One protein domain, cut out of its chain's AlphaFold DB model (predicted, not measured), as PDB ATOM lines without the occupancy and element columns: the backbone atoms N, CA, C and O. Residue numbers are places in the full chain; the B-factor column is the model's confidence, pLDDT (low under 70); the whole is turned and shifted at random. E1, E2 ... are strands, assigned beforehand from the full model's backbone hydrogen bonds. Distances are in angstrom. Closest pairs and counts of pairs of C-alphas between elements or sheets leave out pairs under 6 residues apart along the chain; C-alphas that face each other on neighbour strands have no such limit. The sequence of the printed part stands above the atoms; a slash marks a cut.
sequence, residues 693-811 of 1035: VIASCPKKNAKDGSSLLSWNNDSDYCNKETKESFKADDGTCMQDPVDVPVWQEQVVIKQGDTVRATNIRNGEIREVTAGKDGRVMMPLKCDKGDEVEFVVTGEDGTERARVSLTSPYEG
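AT A GLANCE: This is residues 693 to 811 of the 1035 residues of an uncharacterized protein of Myxococcales bacterium (UniProt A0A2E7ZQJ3). With little regular structure, this domain is a four-stranded sheet partly face to face with a three-stranded one, while a loop arm, residues 723 to 737, sticks out and makes the length. The 119 printed residues include seven named strands, E1 to E7 along the chain, and no named helix; the class is all strand, with 40 residues in named elements. Both sheets, E2 E1 E5 and E4 E3 E6 E7, are antiparallel. The whole is compact, radius of gyration of the C-alphas 14.8 A, spanning 49 by 38 by 19 A.

IN THESE COORDINATES: E1, residues 693 to 698, begins at C-alpha 693 (119.099, -71.775, 34.749). E2 is 707 to 711, E3 754 to 759, E4 765 to 769, E5 777 to 779, and E6 787 to 793, 19.8 A long. E7, 799 to 806, 21.1 A, ends at C-alpha 806 (121.508, -73.091, 21.664).

HOW THE PARTS SIT: Within hydrogen-bond range are N 697 and O 708 in hairpin E1 and E2, 2.8 A; N 694 and O 778 for E1 and E5, 2.8 A; N 757 and O 766 in hairpin E3 and E4, 2.8 A; N 756 and O 791 for E3 and E6, 2.8 A; N 790 and O 803 in hairpin E6 and E7, 2.8 A. The closest C-alphas of E4 and E5, Val 768 and Met 778, are 6.9 A apart.

THE WHOLE: The printed part has no cut. The link E2 to E3, 42 residues, is long. Residues 700 to 705 and 715 to 747 have pLDDT under 70.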
ATOM      1  N   VAL A 693     119.412 -73.066  34.133       85.50
ATOM      2  CA  VAL A 693     119.099 -71.775  34.749       85.50
ATOM      3  C   VAL A 693     119.763 -70.672  33.942       85.50
ATOM      4  O   VAL A 693     120.974 -70.671  33.758       85.50
ATOM      5  N   ILE A 694     118.987 -69.696  33.486       87.06
ATOM      6  CA  ILE A 694     119.514 -68.448  32.937       87.06
ATOM      7  C   ILE A 694     119.732 -67.491  34.106       87.06
ATOM      8  O   ILE A 694     118.774 -67.069  34.753       87.06
ATOM      9  N   ALA A 695     120.988 -67.169  34.399       85.44
ATOM     10  CA  ALA A 695     121.360 -66.297  35.505       85.44
ATOM     11  C   ALA A 695     122.109 -65.070  34.988       85.44
ATOM     12  O   ALA A 695     122.850 -65.159  34.010       85.44
ATOM     13  N   SER A 696     121.929 -63.922  35.646       85.00
ATOM     14  CA  SER A 696     122.730 -62.736  35.351       85.00
ATOM     15  C   SER A 696     123.877 -62.534  36.338       85.00
ATOM     16  O   SER A 696     123.750 -62.813  37.533       85.00
ATOM     17  N   CYS A 697     124.996 -62.009  35.844       78.62
ATOM     18  CA  CYS A 697     126.148 -61.630  36.644       78.62
ATOM     19  C   CYS A 697     126.501 -60.141  36.428       78.62
ATOM     20  O   CYS A 697     126.530 -59.667  35.284       78.62
ATOM     21  N   PRO A 698     126.759 -59.370  37.506       75.06
ATOM     22  CA  PRO A 698     127.067 -57.945  37.399       75.06
ATOM     23  C   PRO A 698     128.337 -57.665  36.596       75.06
ATOM     24  O   PRO A 698     129.372 -58.309  36.796       75.06
ATOM     25  N   LYS A 699     128.299 -56.636  35.742       71.62
ATOM     26  CA  LYS A 699     129.468 -56.225  34.964       71.62
ATOM     27  C   LYS A 699     130.500 -55.528  35.867       71.62
ATOM     28  O   LYS A 699     130.247 -54.453  36.416       71.62
ATOM     29  N   LYS A 700     131.693 -56.113  36.026       64.44
ATOM     30  CA  LYS A 700     132.803 -55.529  36.807       64.44
ATOM     31  C   LYS A 700     133.126 -54.113  36.304       64.44
ATOM     32  O   LYS A 700     133.342 -53.913  35.112       64.44
ATOM     33  N   ASN A 701     133.193 -53.147  37.224       56.31
ATOM     34  CA  ASN A 701     133.477 -51.720  36.980       56.31
ATOM     35  C   ASN A 701     132.441 -50.947  36.136       56.31
ATOM     36  O   ASN A 701     132.686 -49.787  35.790       56.31
ATOM     37  N   ALA A 702     131.282 -51.533  35.829       59.56
ATOM     38  CA  ALA A 702     130.207 -50.810  35.163       59.56
ATOM     39  C   ALA A 702     129.507 -49.868  36.156       59.56
ATOM     40  O   ALA A 702     128.948 -50.294  37.164       59.56
ATOM     41  N   LYS A 703     129.553 -48.558  35.888       56.56
ATOM     42  CA  LYS A 703     128.901 -47.534  36.728       56.56
ATOM     43  C   LYS A 703     127.388 -47.434  36.498       56.56
ATOM     44  O   LYS A 703     126.725 -46.686  37.207       56.56
ATOM     45  N   ASP A 704     126.862 -48.137  35.496       66.94
ATOM     46  CA  ASP A 704     125.462 -48.083  35.066       66.94
ATOM     47  C   ASP A 704     124.586 -49.198  35.661       66.94
ATOM     48  O   ASP A 704     123.399 -49.260  35.342       66.94
ATOM     49  N   GLY A 705     125.151 -50.058  36.520       65.00
ATOM     50  CA  GLY A 705     124.418 -51.142  37.180       65.00
ATOM     51  C   GLY A 705     123.947 -52.241  36.225       65.00
ATOM     52  O   GLY A 705     122.943 -52.889  36.502       65.00
ATOM     53  N   SER A 706     124.629 -52.419  35.089       70.81
ATOM     54  CA  SER A 706     124.294 -53.453  34.112       70.81
ATOM     55  C   SER A 706     124.788 -54.851  34.502       70.81
ATOM     56  O   SER A 706     125.875 -55.020  35.067       70.81
ATOM     57  N   SER A 707     124.003 -55.863  34.129       79.88
ATOM     58  CA  SER A 707     124.368 -57.280  34.227       79.88
ATOM     59  C   SER A 707     124.343 -57.969  32.864       79.88
ATOM     60  O   SER A 707     123.639 -57.544  31.944       79.88
ATOM     61  N   LEU A 708     125.123 -59.042  32.763       79.75
ATOM     62  CA  LEU A 708     125.205 -59.932  31.607       79.75
ATOM     63  C   LEU A 708     124.563 -61.265  31.952       79.75
ATOM     64  O   LEU A 708     124.598 -61.666  33.110       79.75
ATOM     65  N   LEU A 709     123.996 -61.949  30.970       81.12
ATOM     66  CA  LEU A 709     123.407 -63.266  31.171       81.12
ATOM     67  C   LEU A 709     124.390 -64.394  30.838       81.12
ATOM     68  O   LEU A 709     125.281 -64.238  29.997       81.12
ATOM     69  N   SER A 710     124.189 -65.519  31.515       80.12
ATOM     70  CA  SER A 710     124.967 -66.747  31.408       80.12
ATOM     71  C   SER A 710     124.087 -67.967  31.705       80.12
ATOM     72  O   SER A 710     123.082 -67.875  32.422       80.12
ATOM     73  N   TRP A 711     124.470 -69.121  31.164       80.69
ATOM     74  CA  TRP A 711     123.863 -70.407  31.501       80.69
ATOM     75  C   TRP A 711     124.475 -70.948  32.790       80.69
ATOM     76  O   TRP A 711     125.689 -71.047  32.889       80.69
ATOM     77  N   ASN A 712     123.644 -71.289  33.775       77.25
ATOM     78  CA  ASN A 712     124.015 -71.838  35.083       77.25
ATOM     79  C   ASN A 712     125.087 -71.052  35.864       77.25
ATOM     80  O   ASN A 712     125.513 -71.524  36.908       77.25
ATOM     81  N   ASN A 713     125.442 -69.834  35.427       75.94
ATOM     82  CA  ASN A 713     126.607 -69.062  35.884       75.94
ATOM     83  C   ASN A 713     127.973 -69.597  35.424       75.94
ATOM     84  O   ASN A 713     128.990 -69.143  35.943       75.94
ATOM     85  N   ASP A 714     128.013 -70.508  34.456       71.75
ATOM     86  CA  ASP A 714     129.203 -71.294  34.104       71.75
ATOM     87  C   ASP A 714     130.145 -70.596  33.105       71.75
ATOM     88  O   ASP A 714     131.061 -71.204  32.571       71.75
ATOM     89  N   SER A 715     129.922 -69.318  32.814       67.62
ATOM     90  CA  SER A 715     130.796 -68.547  31.923       67.62
ATOM     91  C   SER A 715     131.985 -67.935  32.661       67.62
ATOM     92  O   SER A 715     131.775 -67.380  33.745       67.62
ATOM     93  N   ASP A 716     133.154 -67.848  32.021       62.19
ATOM     94  CA  ASP A 716     134.425 -67.404  32.634       62.19
ATOM     95  C   ASP A 716     134.381 -65.999  33.240       62.19
ATOM     96  O   ASP A 716     135.115 -65.636  34.168       62.19
ATOM     97  N   TYR A 717     133.486 -65.162  32.723       67.19
ATOM     98  CA  TYR A 717     133.248 -63.837  33.278       67.19
ATOM     99  C   TYR A 717     132.483 -63.866  34.602       67.19
ATOM    100  O   TYR A 717     132.807 -63.102  35.523       67.19
ATOM    101  N   CYS A 718     131.454 -64.711  34.674       67.50
ATOM    102  CA  CYS A 718     130.548 -64.820  35.810       67.50
ATOM    103  C   CYS A 718     131.106 -65.735  36.908       67.50
ATOM    104  O   CYS A 718     130.895 -65.457  38.092       67.50
ATOM    105  N   ASN A 719     131.865 -66.765  36.534       65.62
ATOM    106  CA  ASN A 719     132.553 -67.658  37.447       65.62
ATOM    107  C   ASN A 719     134.031 -67.771  37.049       65.62
ATOM    108  O   ASN A 719     134.364 -68.301  36.006       65.62
ATOM    109  N   LYS A 720     134.944 -67.263  37.886       55.31
ATOM    110  CA  LYS A 720     136.391 -67.372  37.614       55.31
ATOM    111  C   LYS A 720     136.918 -68.805  37.773       55.31
ATOM    112  O   LYS A 720     138.053 -69.051  37.376       55.31
ATOM    113  N   GLU A 721     136.148 -69.687  38.412       51.22
ATOM    114  CA  GLU A 721     136.517 -71.081  38.666       51.22
ATOM    115  C   GLU A 721     136.319 -71.975  37.429       51.22
ATOM    116  O   GLU A 721     136.932 -73.029  37.378       51.22
ATOM    117  N   THR A 722     135.576 -71.546  36.396       50.81
ATOM    118  CA  THR A 722     135.334 -72.319  35.149       50.81
ATOM    119  C   THR A 722     136.492 -72.281  34.149       50.81
ATOM    120  O   THR A 722     136.341 -72.659  32.996       50.81
ATOM    121  N   LYS A 723     137.663 -71.819  34.589       44.69
ATOM    122  CA  LYS A 723     138.742 -71.301  33.746       44.69
ATOM    123  C   LYS A 723     139.512 -72.309  32.879       44.69
ATOM    124  O   LYS A 723     140.496 -71.880  32.279       44.69
ATOM    125  N   GLU A 724     139.170 -73.599  32.817       49.28
ATOM    126  CA  GLU A 724     140.056 -74.580  32.167       49.28
ATOM    127  C   GLU A 724     139.364 -75.676  31.334       49.28
ATOM    128  O   GLU A 724     138.598 -76.487  31.838       49.28
ATOM    129  N   SER A 725     139.806 -75.714  30.066       47.38
ATOM    130  CA  SER A 725     139.868 -76.816  29.088       47.38
ATOM    131  C   SER A 725     138.571 -77.462  28.571       47.38
ATOM    132  O   SER A 725     137.603 -77.680  29.272       47.38
ATOM    133  N   PHE A 726     138.567 -77.789  27.274       43.12
ATOM    134  CA  PHE A 726     137.512 -78.533  26.575       43.12
ATOM    135  C   PHE A 726     138.159 -79.505  25.580       43.12
ATOM    136  O   PHE A 726     139.306 -79.323  25.158       43.12
ATOM    137  N   LYS A 727     137.421 -80.534  25.150       40.19
ATOM    138  CA  LYS A 727     137.834 -81.368  24.006       40.19
ATOM    139  C   LYS A 727     137.571 -80.654  22.680       40.19
ATOM    140  O   LYS A 727     136.449 -80.217  22.435       40.19
ATOM    141  N   ALA A 728     138.575 -80.607  21.807       45.19
ATOM    142  CA  ALA A 728     138.399 -80.253  20.403       45.19
ATOM    143  C   ALA A 728     137.503 -81.267  19.670       45.19
ATOM    144  O   ALA A 728     137.339 -82.407  20.114       45.19
ATOM    145  N   ASP A 729     137.003 -80.888  18.490       40.88
ATOM    146  CA  ASP A 729     136.209 -81.754  17.602       40.88
ATOM    147  C   ASP A 729     136.927 -83.064  17.209       40.88
ATOM    148  O   ASP A 729     136.284 -84.040  16.821       40.88
ATOM    149  N   ASP A 730     138.260 -83.112  17.320       43.97
ATOM    150  CA  ASP A 730     139.090 -84.294  17.053       43.97
ATOM    151  C   ASP A 730     139.351 -85.177  18.293       43.97
ATOM    152  O   ASP A 730     140.038 -86.197  18.201       43.97
ATOM    153  N   GLY A 731     138.781 -84.815  19.447       40.56
ATOM    154  CA  GLY A 731     138.912 -85.534  20.712       40.56
ATOM    155  C   GLY A 731     140.175 -85.212  21.513       40.56
ATOM    156  O   GLY A 731     140.368 -85.815  22.575       40.56
ATOM    157  N   THR A 732     141.022 -84.286  21.053       45.31
ATOM    158  CA  THR A 732     142.186 -83.818  21.818       45.31
ATOM    159  C   THR A 732     141.768 -82.855  22.927       45.31
ATOM    160  O   THR A 732     140.871 -82.032  22.757       45.31
ATOM    161  N   CYS A 733     142.400 -82.975  24.095       49.34
ATOM    162  CA  CYS A 733     142.200 -82.041  25.197       49.34
ATOM    163  C   CYS A 733     142.929 -80.733  24.893       49.34
ATOM    164  O   CYS A 733     144.159 -80.721  24.829       49.34
ATOM    165  N   MET A 734     142.178 -79.654  24.680       42.22
ATOM    166  CA  MET A 734     142.729 -78.316  24.490       42.22
ATOM    167  C   MET A 734     142.659 -77.543  25.804       42.22
ATOM    168  O   MET A 734     141.621 -77.526  26.462       42.22
ATOM    169  N   GLN A 735     143.741 -76.849  26.156       43.62
ATOM    170  CA  GLN A 735     143.657 -75.708  27.064       43.62
ATOM    171  C   GLN A 735     143.113 -74.517  26.262       43.62
ATOM    172  O   GLN A 735     143.883 -73.882  25.551       43.62
ATOM    173  N   ASP A 736     141.794 -74.296  26.373       36.62
ATOM    174  CA  ASP A 736     140.976 -73.196  25.811       36.62
ATOM    175  C   ASP A 736     140.995 -73.073  24.258       36.62
ATOM    176  O   ASP A 736     142.070 -73.059  23.653       36.62
ATOM    177  N   PRO A 737     139.841 -73.008  23.540       40.12
ATOM    178  CA  PRO A 737     138.869 -71.918  23.672       40.12
ATOM    179  C   PRO A 737     137.402 -72.331  23.417       40.12
ATOM    180  O   PRO A 737     136.967 -72.379  22.263       40.12
ATOM    181  N   VAL A 738     136.602 -72.541  24.466       38.22
ATOM    182  CA  VAL A 738     135.146 -72.311  24.383       38.22
ATOM    183  C   VAL A 738     134.685 -71.693  25.697       38.22
ATOM    184  O   VAL A 738     134.224 -72.382  26.597       38.22
ATOM    185  N   ASP A 739     134.782 -70.369  25.778       46.56
ATOM    186  CA  ASP A 739     134.066 -69.564  26.769       46.56
ATOM    187  C   ASP A 739     132.587 -69.999  26.709       46.56
ATOM    188  O   ASP A 739     131.954 -69.848  25.654       46.56
ATOM    189  N   VAL A 740     132.028 -70.603  27.772       51.94
ATOM    190  CA  VAL A 740     130.566 -70.778  27.857       51.94
ATOM    191  C   VAL A 740     130.018 -69.370  27.671       51.94
ATOM    192  O   VAL A 740     130.285 -68.532  28.532       51.94
ATOM    193  N   PRO A 741     129.328 -69.044  26.558       51.25
ATOM    194  CA  PRO A 741     129.284 -67.661  26.122       51.25
ATOM    195  C   PRO A 741     128.658 -66.793  27.202       51.25
ATOM    196  O   PRO A 741     127.477 -66.939  27.519       51.25
ATOM    197  N   VAL A 742     129.436 -65.868  27.751       53.19
ATOM    198  CA  VAL A 742     128.866 -64.688  28.384       53.19
ATOM    199  C   VAL A 742     128.252 -63.905  27.239       53.19
ATOM    200  O   VAL A 742     128.918 -63.680  26.225       53.19
ATOM    201  N   TRP A 743     127.010 -63.446  27.359       65.00
ATOM    202  CA  TRP A 743     126.350 -62.708  26.267       65.00
ATOM    203  C   TRP A 743     126.846 -61.244  26.218       65.00
ATOM    204  O   TRP A 743     126.066 -60.303  26.071       65.00
ATOM    205  N   GLN A 744     128.171 -61.076  26.377       53.06
ATOM    206  CA  GLN A 744     128.931 -59.924  26.877       53.06
ATOM    207  C   GLN A 744     128.703 -58.623  26.101       53.06
ATOM    208  O   GLN A 744     128.902 -57.541  26.659       53.06
ATOM    209  N   GLU A 745     128.252 -58.712  24.850       54.00
ATOM    210  CA  GLU A 745     128.100 -57.555  23.963       54.00
ATOM    211  C   GLU A 745     126.709 -57.414  23.325       54.00
ATOM    212  O   GLU A 745     126.461 -56.418  22.650       54.00
ATOM    213  N   GLN A 746     125.783 -58.358  23.542       56.09
ATOM    214  CA  GLN A 746     124.495 -58.374  22.826       56.09
ATOM    215  C   GLN A 746     123.282 -58.039  23.703       56.09
ATOM    216  O   GLN A 746     122.278 -57.553  23.184       56.09
ATOM    217  N   VAL A 747     123.355 -58.267  25.020       64.38
ATOM    218  CA  VAL A 747     122.200 -58.126  25.920       64.38
ATOM    219  C   VAL A 747     122.621 -57.481  27.240       64.38
ATOM    220  O   VAL A 747     123.192 -58.128  28.114       64.38
ATOM    221  N   VAL A 748     122.337 -56.186  27.389       73.38
ATOM    222  CA  VAL A 748     122.576 -55.425  28.625       73.38
ATOM    223  C   VAL A 748     121.270 -55.339  29.406       73.38
ATOM    224  O   VAL A 748     120.328 -54.702  28.939       73.38
ATOM    225  N   ILE A 749     121.228 -55.942  30.597       83.56
ATOM    226  CA  ILE A 749     120.050 -55.899  31.473       83.56
ATOM    227  C   ILE A 749     120.231 -54.818  32.522       83.56
ATOM    228  O   ILE A 749     121.264 -54.756  33.197       83.56
ATOM    229  N   LYS A 750     119.194 -54.003  32.696       85.69
ATOM    230  CA  LYS A 750     119.070 -53.045  33.792       85.69
ATOM    231  C   LYS A 750     117.942 -53.459  34.727       85.69
ATOM    232  O   LYS A 750     117.068 -54.239  34.368       85.69
ATOM    233  N   GLN A 751     117.965 -52.919  35.940       88.44
ATOM    234  CA  GLN A 751     116.840 -53.047  36.862       88.44
ATOM    235  C   GLN A 751     115.534 -52.594  36.188       88.44
ATOM    236  O   GLN A 751     115.523 -51.559  35.524       88.44
ATOM    237  N   GLY A 752     114.458 -53.359  36.385       88.12
ATOM    238  CA  GLY A 752     113.135 -53.085  35.812       88.12
ATOM    239  C   GLY A 752     112.927 -53.626  34.394       88.12
ATOM    240  O   GLY A 752     111.785 -53.713  33.950       88.12
ATOM    241  N   ASP A 753     113.987 -54.042  33.693       91.44
ATOM    242  CA  ASP A 753     113.847 -54.695  32.389       91.44
ATOM    243  C   ASP A 753     113.142 -56.051  32.543       91.44
ATOM    244  O   ASP A 753     113.357 -56.775  33.512       91.44
ATOM    245  N   THR A 754     112.321 -56.424  31.569       94.31
ATOM    246  CA  THR A 754     111.689 -57.743  31.492       94.31
ATOM    247  C   THR A 754     112.481 -58.624  30.538       94.31
ATOM    248  O   THR A 754     112.693 -58.259  29.382       94.31
ATOM    249  N   VAL A 755     112.933 -59.779  31.020       92.12
ATOM    250  CA  VAL A 755     113.643 -60.786  30.227       92.12
ATOM    251  C   VAL A 755     112.702 -61.953  29.990       92.12
ATOM    252  O   VAL A 755     112.274 -62.604  30.941       92.12
ATOM    253  N   ARG A 756     112.413 -62.238  28.723       94.62
ATOM    254  CA  ARG A 756     111.613 -63.382  28.295       94.62
ATOM    255  C   ARG A 756     112.486 -64.376  27.544       94.62
ATOM    256  O   ARG A 756     113.154 -63.988  26.594       94.62
ATOM    257  N   ALA A 757     112.446 -65.646  27.931       93.06
ATOM    258  CA  ALA A 757     113.053 -66.753  27.201       93.06
ATOM    259  C   ALA A 757     111.975 -67.698  26.665       93.06
ATOM    260  O   ALA A 757     111.022 -68.026  27.372       93.06
ATOM    261  N   THR A 758     112.134 -68.136  25.420       95.31
ATOM    262  CA  THR A 758     111.234 -69.070  24.738       95.31
ATOM    263  C   THR A 758     112.051 -70.204  24.140       95.31
ATOM    264  O   THR A 758     112.856 -69.969  23.243       95.31
ATOM    265  N   ASN A 759     111.844 -71.434  24.599       94.56
ATOM    266  CA  ASN A 759     112.393 -72.607  23.928       94.56
ATOM    267  C   ASN A 759     111.562 -72.887  22.667       94.56
ATOM    268  O   ASN A 759     110.376 -73.207  22.739       94.56
ATOM    269  N   ILE A 760     112.187 -72.752  21.498       95.81
ATOM    270  CA  ILE A 760     111.511 -72.822  20.199       95.81
ATOM    271  C   ILE A 760     111.012 -74.236  19.895       95.81
ATOM    272  O   ILE A 760     109.966 -74.407  19.265       95.81
ATOM    273  N   ARG A 761     111.738 -75.260  20.353       93.56
ATOM    274  CA  ARG A 761     111.411 -76.660  20.072       93.56
ATOM    275  C   ARG A 761     110.165 -77.110  20.822       93.56
ATOM    276  O   ARG A 761     109.312 -77.780  20.241       93.56
ATOM    277  N   ASN A 762     110.098 -76.806  22.116       90.44
ATOM    278  CA  ASN A 762     109.064 -77.339  23.002       90.44
ATOM    279  C   ASN A 762     107.990 -76.304  23.394       90.44
ATOM    280  O   ASN A 762     106.959 -76.686  23.944       90.44
ATOM    281  N   GLY A 763     108.191 -75.027  23.053       91.81
ATOM    282  CA  GLY A 763     107.251 -73.934  23.294       91.81
ATOM    283  C   GLY A 763     107.260 -73.381  24.721       91.81
ATOM    284  O   GLY A 763     106.429 -72.526  25.025       91.81
ATOM    285  N   GLU A 764     108.160 -73.844  25.594       91.50
ATOM    286  CA  GLU A 764     108.241 -73.370  26.975       91.50
ATOM    287  C   GLU A 764     108.637 -71.892  27.013       91.50
ATOM    288  O   GLU A 764     109.627 -71.485  26.400       91.50
ATOM    289  N   ILE A 765     107.876 -71.093  27.762       92.81
ATOM    290  CA  ILE A 765     108.129 -69.663  27.947       92.81
ATOM    291  C   ILE A 765     108.368 -69.380  29.428       92.81
ATOM    292  O   ILE A 765     107.638 -69.853  30.308       92.81
ATOM    293  N   ARG A 766     109.380 -68.562  29.703       92.31
ATOM    294  CA  ARG A 766     109.631 -67.975  31.018       92.31
ATOM    295  C   ARG A 766     109.893 -66.490  30.877       92.31
ATOM    296  O   ARG A 766     110.491 -66.053  29.900       92.31
ATOM    297  N   GLU A 767     109.424 -65.729  31.851       94.06
ATOM    298  CA  GLU A 767     109.573 -64.282  31.883       94.06
ATOM    299  C   GLU A 767     109.877 -63.837  33.311       94.06
ATOM    300  O   GLU A 767     109.301 -64.359  34.268       94.06
ATOM    301  N   VAL A 768     110.811 -62.903  33.455       92.00
ATOM    302  CA  VAL A 768     111.251 -62.388  34.751       92.00
ATOM    303  C   VAL A 768     111.600 -60.911  34.640       92.00
ATOM    304  O   VAL A 768     112.279 -60.479  33.708       92.00
ATOM    305  N   THR A 769     111.149 -60.127  35.615       93.19
ATOM    306  CA  THR A 769     111.566 -58.732  35.759       93.19
ATOM    307  C   THR A 769     112.891 -58.673  36.508       93.19
ATOM    308  O   THR A 769     113.028 -59.209  37.609       93.19
ATOM    309  N   ALA A 770     113.875 -58.013  35.913       89.56
ATOM    310  CA  ALA A 770     115.207 -57.874  36.457       89.56
ATOM    311  C   ALA A 770     115.194 -57.047  37.749       89.56
ATOM    312  O   ALA A 770     114.722 -55.906  37.793       89.56
ATOM    313  N   GLY A 771     115.756 -57.630  38.804       87.06
ATOM    314  CA  GLY A 771     115.914 -56.988  40.100       87.06
ATOM    315  C   GLY A 771     117.000 -55.911  40.100       87.06
ATOM    316  O   GLY A 771     117.511 -55.480  39.064       87.06
ATOM    317  N   LYS A 772     117.387 -55.479  41.304       83.12
ATOM    318  CA  LYS A 772     118.466 -54.501  41.505       83.12
ATOM    319  C   LYS A 772     119.734 -54.910  40.743       83.12
ATOM    320  O   LYS A 772     120.109 -56.079  40.767       83.12
ATOM    321  N   ASP A 773     120.382 -53.942  40.095       80.62
ATOM    322  CA  ASP A 773     121.589 -54.130  39.273       80.62
ATOM    323  C   ASP A 773     121.403 -55.118  38.094       80.62
ATOM    324  O   ASP A 773     122.353 -55.762  37.656       80.62
ATOM    325  N   GLY A 774     120.171 -55.292  37.594       81.56
ATOM    326  CA  GLY A 774     119.879 -56.185  36.463       81.56
ATOM    327  C   GLY A 774     119.898 -57.677  36.821       81.56
ATOM    328  O   GLY A 774     120.147 -58.524  35.959       81.56
ATOM    329  N   ARG A 775     119.689 -58.020  38.099       85.81
ATOM    330  CA  ARG A 775     119.735 -59.405  38.593       85.81
ATOM    331  C   ARG A 775     118.566 -60.243  38.087       85.81
ATOM    332  O   ARG A 775     117.412 -59.874  38.281       85.81
ATOM    333  N   VAL A 776     118.882 -61.386  37.489       87.69
ATOM    334  CA  VAL A 776     117.935 -62.344  36.916       87.69
ATOM    335  C   VAL A 776     118.353 -63.765  37.298       87.69
ATOM    336  O   VAL A 776     119.547 -64.074  37.344       87.69
ATOM    337  N   MET A 777     117.363 -64.611  37.571       88.50
ATOM    338  CA  MET A 777     117.471 -66.064  37.682       88.50
ATOM    339  C   MET A 777     116.189 -66.658  37.092       88.50
ATOM    340  O   MET A 777     115.092 -66.298  37.514       88.50
ATOM    341  N   MET A 778     116.323 -67.488  36.059       89.38
ATOM    342  CA  MET A 778     115.197 -67.996  35.280       89.38
ATOM    343  C   MET A 778     115.459 -69.440  34.832       89.38
ATOM    344  O   MET A 778     116.169 -69.653  33.849       89.38
ATOM    345  N   PRO A 779     114.916 -70.442  35.539       90.12
ATOM    346  CA  PRO A 779     114.992 -71.836  35.115       90.12
ATOM    347  C   PRO A 779     114.085 -72.078  33.898       90.12
ATOM    348  O   PRO A 779     112.936 -71.631  33.896       90.12
ATOM    349  N   LEU A 780     114.577 -72.781  32.872       90.88
ATOM    350  CA  LEU A 780     113.847 -73.060  31.626       90.88
ATOM    351  C   LEU A 780     113.970 -74.533  31.204       90.88
ATOM    352  O   LEU A 780     115.070 -75.079  31.171       90.88
ATOM    353  N   LYS A 781     112.847 -75.177  30.850       91.75
ATOM    354  CA  LYS A 781     112.826 -76.576  30.389       91.75
ATOM    355  C   LYS A 781     113.494 -76.688  29.019       91.75
ATOM    356  O   LYS A 781     112.955 -76.202  28.021       91.75
ATOM    357  N   CYS A 782     114.637 -77.362  28.960       90.00
ATOM    358  CA  CYS A 782     115.406 -77.545  27.730       90.00
ATOM    359  C   CYS A 782     116.050 -78.928  27.677       90.00
ATOM    360  O   CYS A 782     116.387 -79.510  28.709       90.00
ATOM    361  N   ASP A 783     116.279 -79.404  26.460       88.62
ATOM    362  CA  ASP A 783     117.274 -80.420  26.151       88.62
ATOM    363  C   ASP A 783     118.546 -79.780  25.579       88.62
ATOM    364  O   ASP A 783     118.524 -78.685  25.005       88.62
ATOM    365  N   LYS A 784     119.667 -80.500  25.691       83.62
ATOM    366  CA  LYS A 784     120.934 -80.077  25.095       83.62
ATOM    367  C   LYS A 784     120.762 -79.972  23.579       83.62
ATOM    368  O   LYS A 784     120.394 -80.950  22.931       83.62
ATOM    369  N   GLY A 785     121.077 -78.806  23.021       84.50
ATOM    370  CA  GLY A 785     120.900 -78.515  21.598       84.50
ATOM    371  C   GLY A 785     119.605 -77.774  21.247       84.50
ATOM    372  O   GLY A 785     119.454 -77.375  20.094       84.50
ATOM    373  N   ASP A 786     118.692 -77.555  22.198       90.38
ATOM    374  CA  ASP A 786     117.476 -76.774  21.947       90.38
ATOM    375  C   ASP A 786     117.805 -75.304  21.646       90.38
ATOM    376  O   ASP A 786     118.660 -74.704  22.296       90.38
ATOM    377  N   GLU A 787     117.097 -74.703  20.688       93.00
ATOM    378  CA  GLU A 787     117.188 -73.268  20.398       93.00
ATOM    379  C   GLU A 787     116.258 -72.473  21.328       93.00
ATOM    380  O   GLU A 787     115.059 -72.754  21.425       93.00
ATOM    381  N   VAL A 788     116.814 -71.473  22.012       91.19
ATOM    382  CA  VAL A 788     116.116 -70.602  22.959       91.19
ATOM    383  C   VAL A 788     116.219 -69.156  22.496       91.19
ATOM    384  O   VAL A 788     117.314 -68.609  22.383       91.19
ATOM    385  N   GLU A 789     115.072 -68.529  22.260       93.19
ATOM    386  CA  GLU A 789     114.963 -67.115  21.920       93.19
ATOM    387  C   GLU A 789     114.769 -66.275  23.183       93.19
ATOM    388  O   GLU A 789     113.858 -66.509  23.978       93.19
ATOM    389  N   PHE A 790     115.606 -65.260  23.336       90.12
ATOM    390  CA  PHE A 790     115.575 -64.282  24.406       90.12
ATOM    391  C   PHE A 790     115.101 -62.942  23.866       90.12
ATOM    392  O   PHE A 790     115.623 -62.464  22.861       90.12
ATOM    393  N   VAL A 791     114.172 -62.306  24.572       92.06
ATOM    394  CA  VAL A 791     113.716 -60.937  24.319       92.06
ATOM    395  C   VAL A 791     113.880 -60.141  25.607       92.06
ATOM    396  O   VAL A 791     113.377 -60.545  26.654       92.06
ATOM    397  N   VAL A 792     114.587 -59.015  25.538       90.50
ATOM    398  CA  VAL A 792     114.702 -58.066  26.652       90.50
ATOM    399  C   VAL A 792     113.917 -56.817  26.316       90.50
ATOM    400  O   VAL A 792     114.202 -56.142  25.326       90.50
ATOM    401  N   THR A 793     112.955 -56.490  27.163       94.00
ATOM    402  CA  THR A 793     112.097 -55.316  27.033       94.00
ATOM    403  C   THR A 793     112.395 -54.360  28.180       94.00
ATOM    404  O   THR A 793     112.409 -54.762  29.339       94.00
ATOM    405  N   GLY A 794     112.670 -53.093  27.873       90.06
ATOM    406  CA  GLY A 794     112.837 -52.058  28.887       90.06
ATOM    407  C   GLY A 794     111.550 -51.822  29.677       90.06
ATOM    408  O   GLY A 794     110.461 -52.134  29.206       90.06
ATOM    409  N   GLU A 795     111.665 -51.212  30.856       88.12
ATOM    410  CA  GLU A 795     110.507 -50.808  31.678       88.12
ATOM    411  C   GLU A 795     109.510 -49.904  30.916       88.12
ATOM    412  O   GLU A 795     108.313 -49.900  31.187       88.12
ATOM    413  N   ASP A 796     109.991 -49.177  29.904       89.38
ATOM    414  CA  ASP A 796     109.196 -48.348  28.992       89.38
ATOM    415  C   ASP A 796     108.481 -49.136  27.874       89.38
ATOM    416  O   ASP A 796     107.831 -48.541  27.014       89.38
ATOM    417  N   GLY A 797     108.603 -50.466  27.866       87.44
ATOM    418  CA  GLY A 797     108.024 -51.354  26.861       87.44
ATOM    419  C   GLY A 797     108.831 -51.466  25.564       87.44
ATOM    420  O   GLY A 797     108.381 -52.130  24.630       87.44
ATOM    421  N   THR A 798     110.009 -50.838  25.468       90.44
ATOM    422  CA  THR A 798     110.841 -50.904  24.255       90.44
ATOM    423  C   THR A 798     111.658 -52.193  24.200       90.44
ATOM    424  O   THR A 798     112.311 -52.565  25.171       90.44
ATOM    425  N   GLU A 799     111.660 -52.895  23.065       91.19
ATOM    426  CA  GLU A 799     112.560 -54.040  22.865       91.19
ATOM    427  C   GLU A 799     114.009 -53.544  22.778       91.19
ATOM    428  O   GLU A 799     114.361 -52.756  21.900       91.19
ATOM    429  N   ARG A 800     114.844 -53.992  23.716       84.38
ATOM    430  CA  ARG A 800     116.262 -53.629  23.822       84.38
ATOM    431  C   ARG A 800     117.173 -54.644  23.157       84.38
ATOM    432  O   ARG A 800     118.219 -54.259  22.642       84.38
ATOM    433  N   ALA A 801     116.801 -55.919  23.198       84.94
ATOM    434  CA  ALA A 801     117.572 -56.991  22.589       84.94
ATOM    435  C   ALA A 801     116.686 -58.187  22.234       84.94
ATOM    436  O   ALA A 801     115.728 -58.488  22.949       84.94
ATOM    437  N   ARG A 802     117.072 -58.887  21.165       89.88
ATOM    438  CA  ARG A 802     116.547 -60.195  20.779       89.88
ATOM    439  C   ARG A 802     117.687 -61.077  20.291       89.88
ATOM    440  O   ARG A 802     118.404 -60.680  19.375       89.88
ATOM    441  N   VAL A 803     117.868 -62.238  20.911       86.56
ATOM    442  CA  VAL A 803     118.978 -63.161  20.617       86.56
ATOM    443  C   VAL A 803     118.470 -64.597  20.692       86.56
ATOM    444  O   VAL A 803     117.719 -64.918  21.605       86.56
ATOM    445  N   SER A 804     118.895 -65.463  19.775       87.12
ATOM    446  CA  SER A 804     118.596 -66.901  19.816       87.12
ATOM    447  C   SER A 804     119.882 -67.673  20.082       87.12
ATOM    448  O   SER A 804     120.891 -67.442  19.417       87.12
ATOM    449  N   LEU A 805     119.859 -68.562  21.075       82.94
ATOM    450  CA  LEU A 805     121.019 -69.328  21.524       82.94
ATOM    451  C   LEU A 805     120.668 -70.801  21.669       82.94
ATOM    452  O   LEU A 805     119.569 -71.154  22.085       82.94
ATOM    453  N   THR A 806     121.637 -71.662  21.398       84.62
ATOM    454  CA  THR A 806     121.508 -73.091  21.664       84.62
ATOM    455  C   THR A 806     121.806 -73.379  23.133       84.62
ATOM    456  O   THR A 806     122.837 -72.945  23.647       84.62
ATOM    457  N   SER A 807     120.933 -74.123  23.815       84.00
ATOM    458  CA  SER A 807     121.173 -74.544  25.195       84.00
ATOM    459  C   SER A 807     122.273 -75.616  25.249       84.00
ATOM    460  O   SER A 807     122.133 -76.665  24.609       84.00
ATOM    461  N   PRO A 808     123.364 -75.408  26.013       76.44
ATOM    462  CA  PRO A 808     124.398 -76.429  26.193       76.44
ATOM    463  C   PRO A 808     124.017 -77.496  27.237       76.44
ATOM    464  O   PRO A 808     124.710 -78.510  27.363       76.44
ATOM    465  N   TYR A 809     122.901 -77.301  27.945       79.38
ATOM    466  CA  TYR A 809     122.450 -78.121  29.067       79.38
ATOM    467  C   TYR A 809     121.065 -78.723  28.808       79.38
ATOM    468  O   TYR A 809     120.339 -78.311  27.912       79.38
ATOM    469  N   GLU A 810     120.687 -79.690  29.641       83.62
ATOM    470  CA  GLU A 810     119.345 -80.269  29.681       83.62
ATOM    471  C   GLU A 810     118.809 -80.287  31.116       83.62
ATOM    472  O   GLU A 810     119.596 -80.367  32.063       83.62
ATOM    473  N   GLY A 811     117.488 -80.271  31.286       86.38
ATOM    474  CA  GLY A 811     116.850 -80.461  32.586       86.38
ATOM    475  C   GLY A 811     115.368 -80.086  32.615       86.38
ATOM    476  O   GLY A 811     114.784 -79.681  31.608       86.38
TER     477      GLY A 811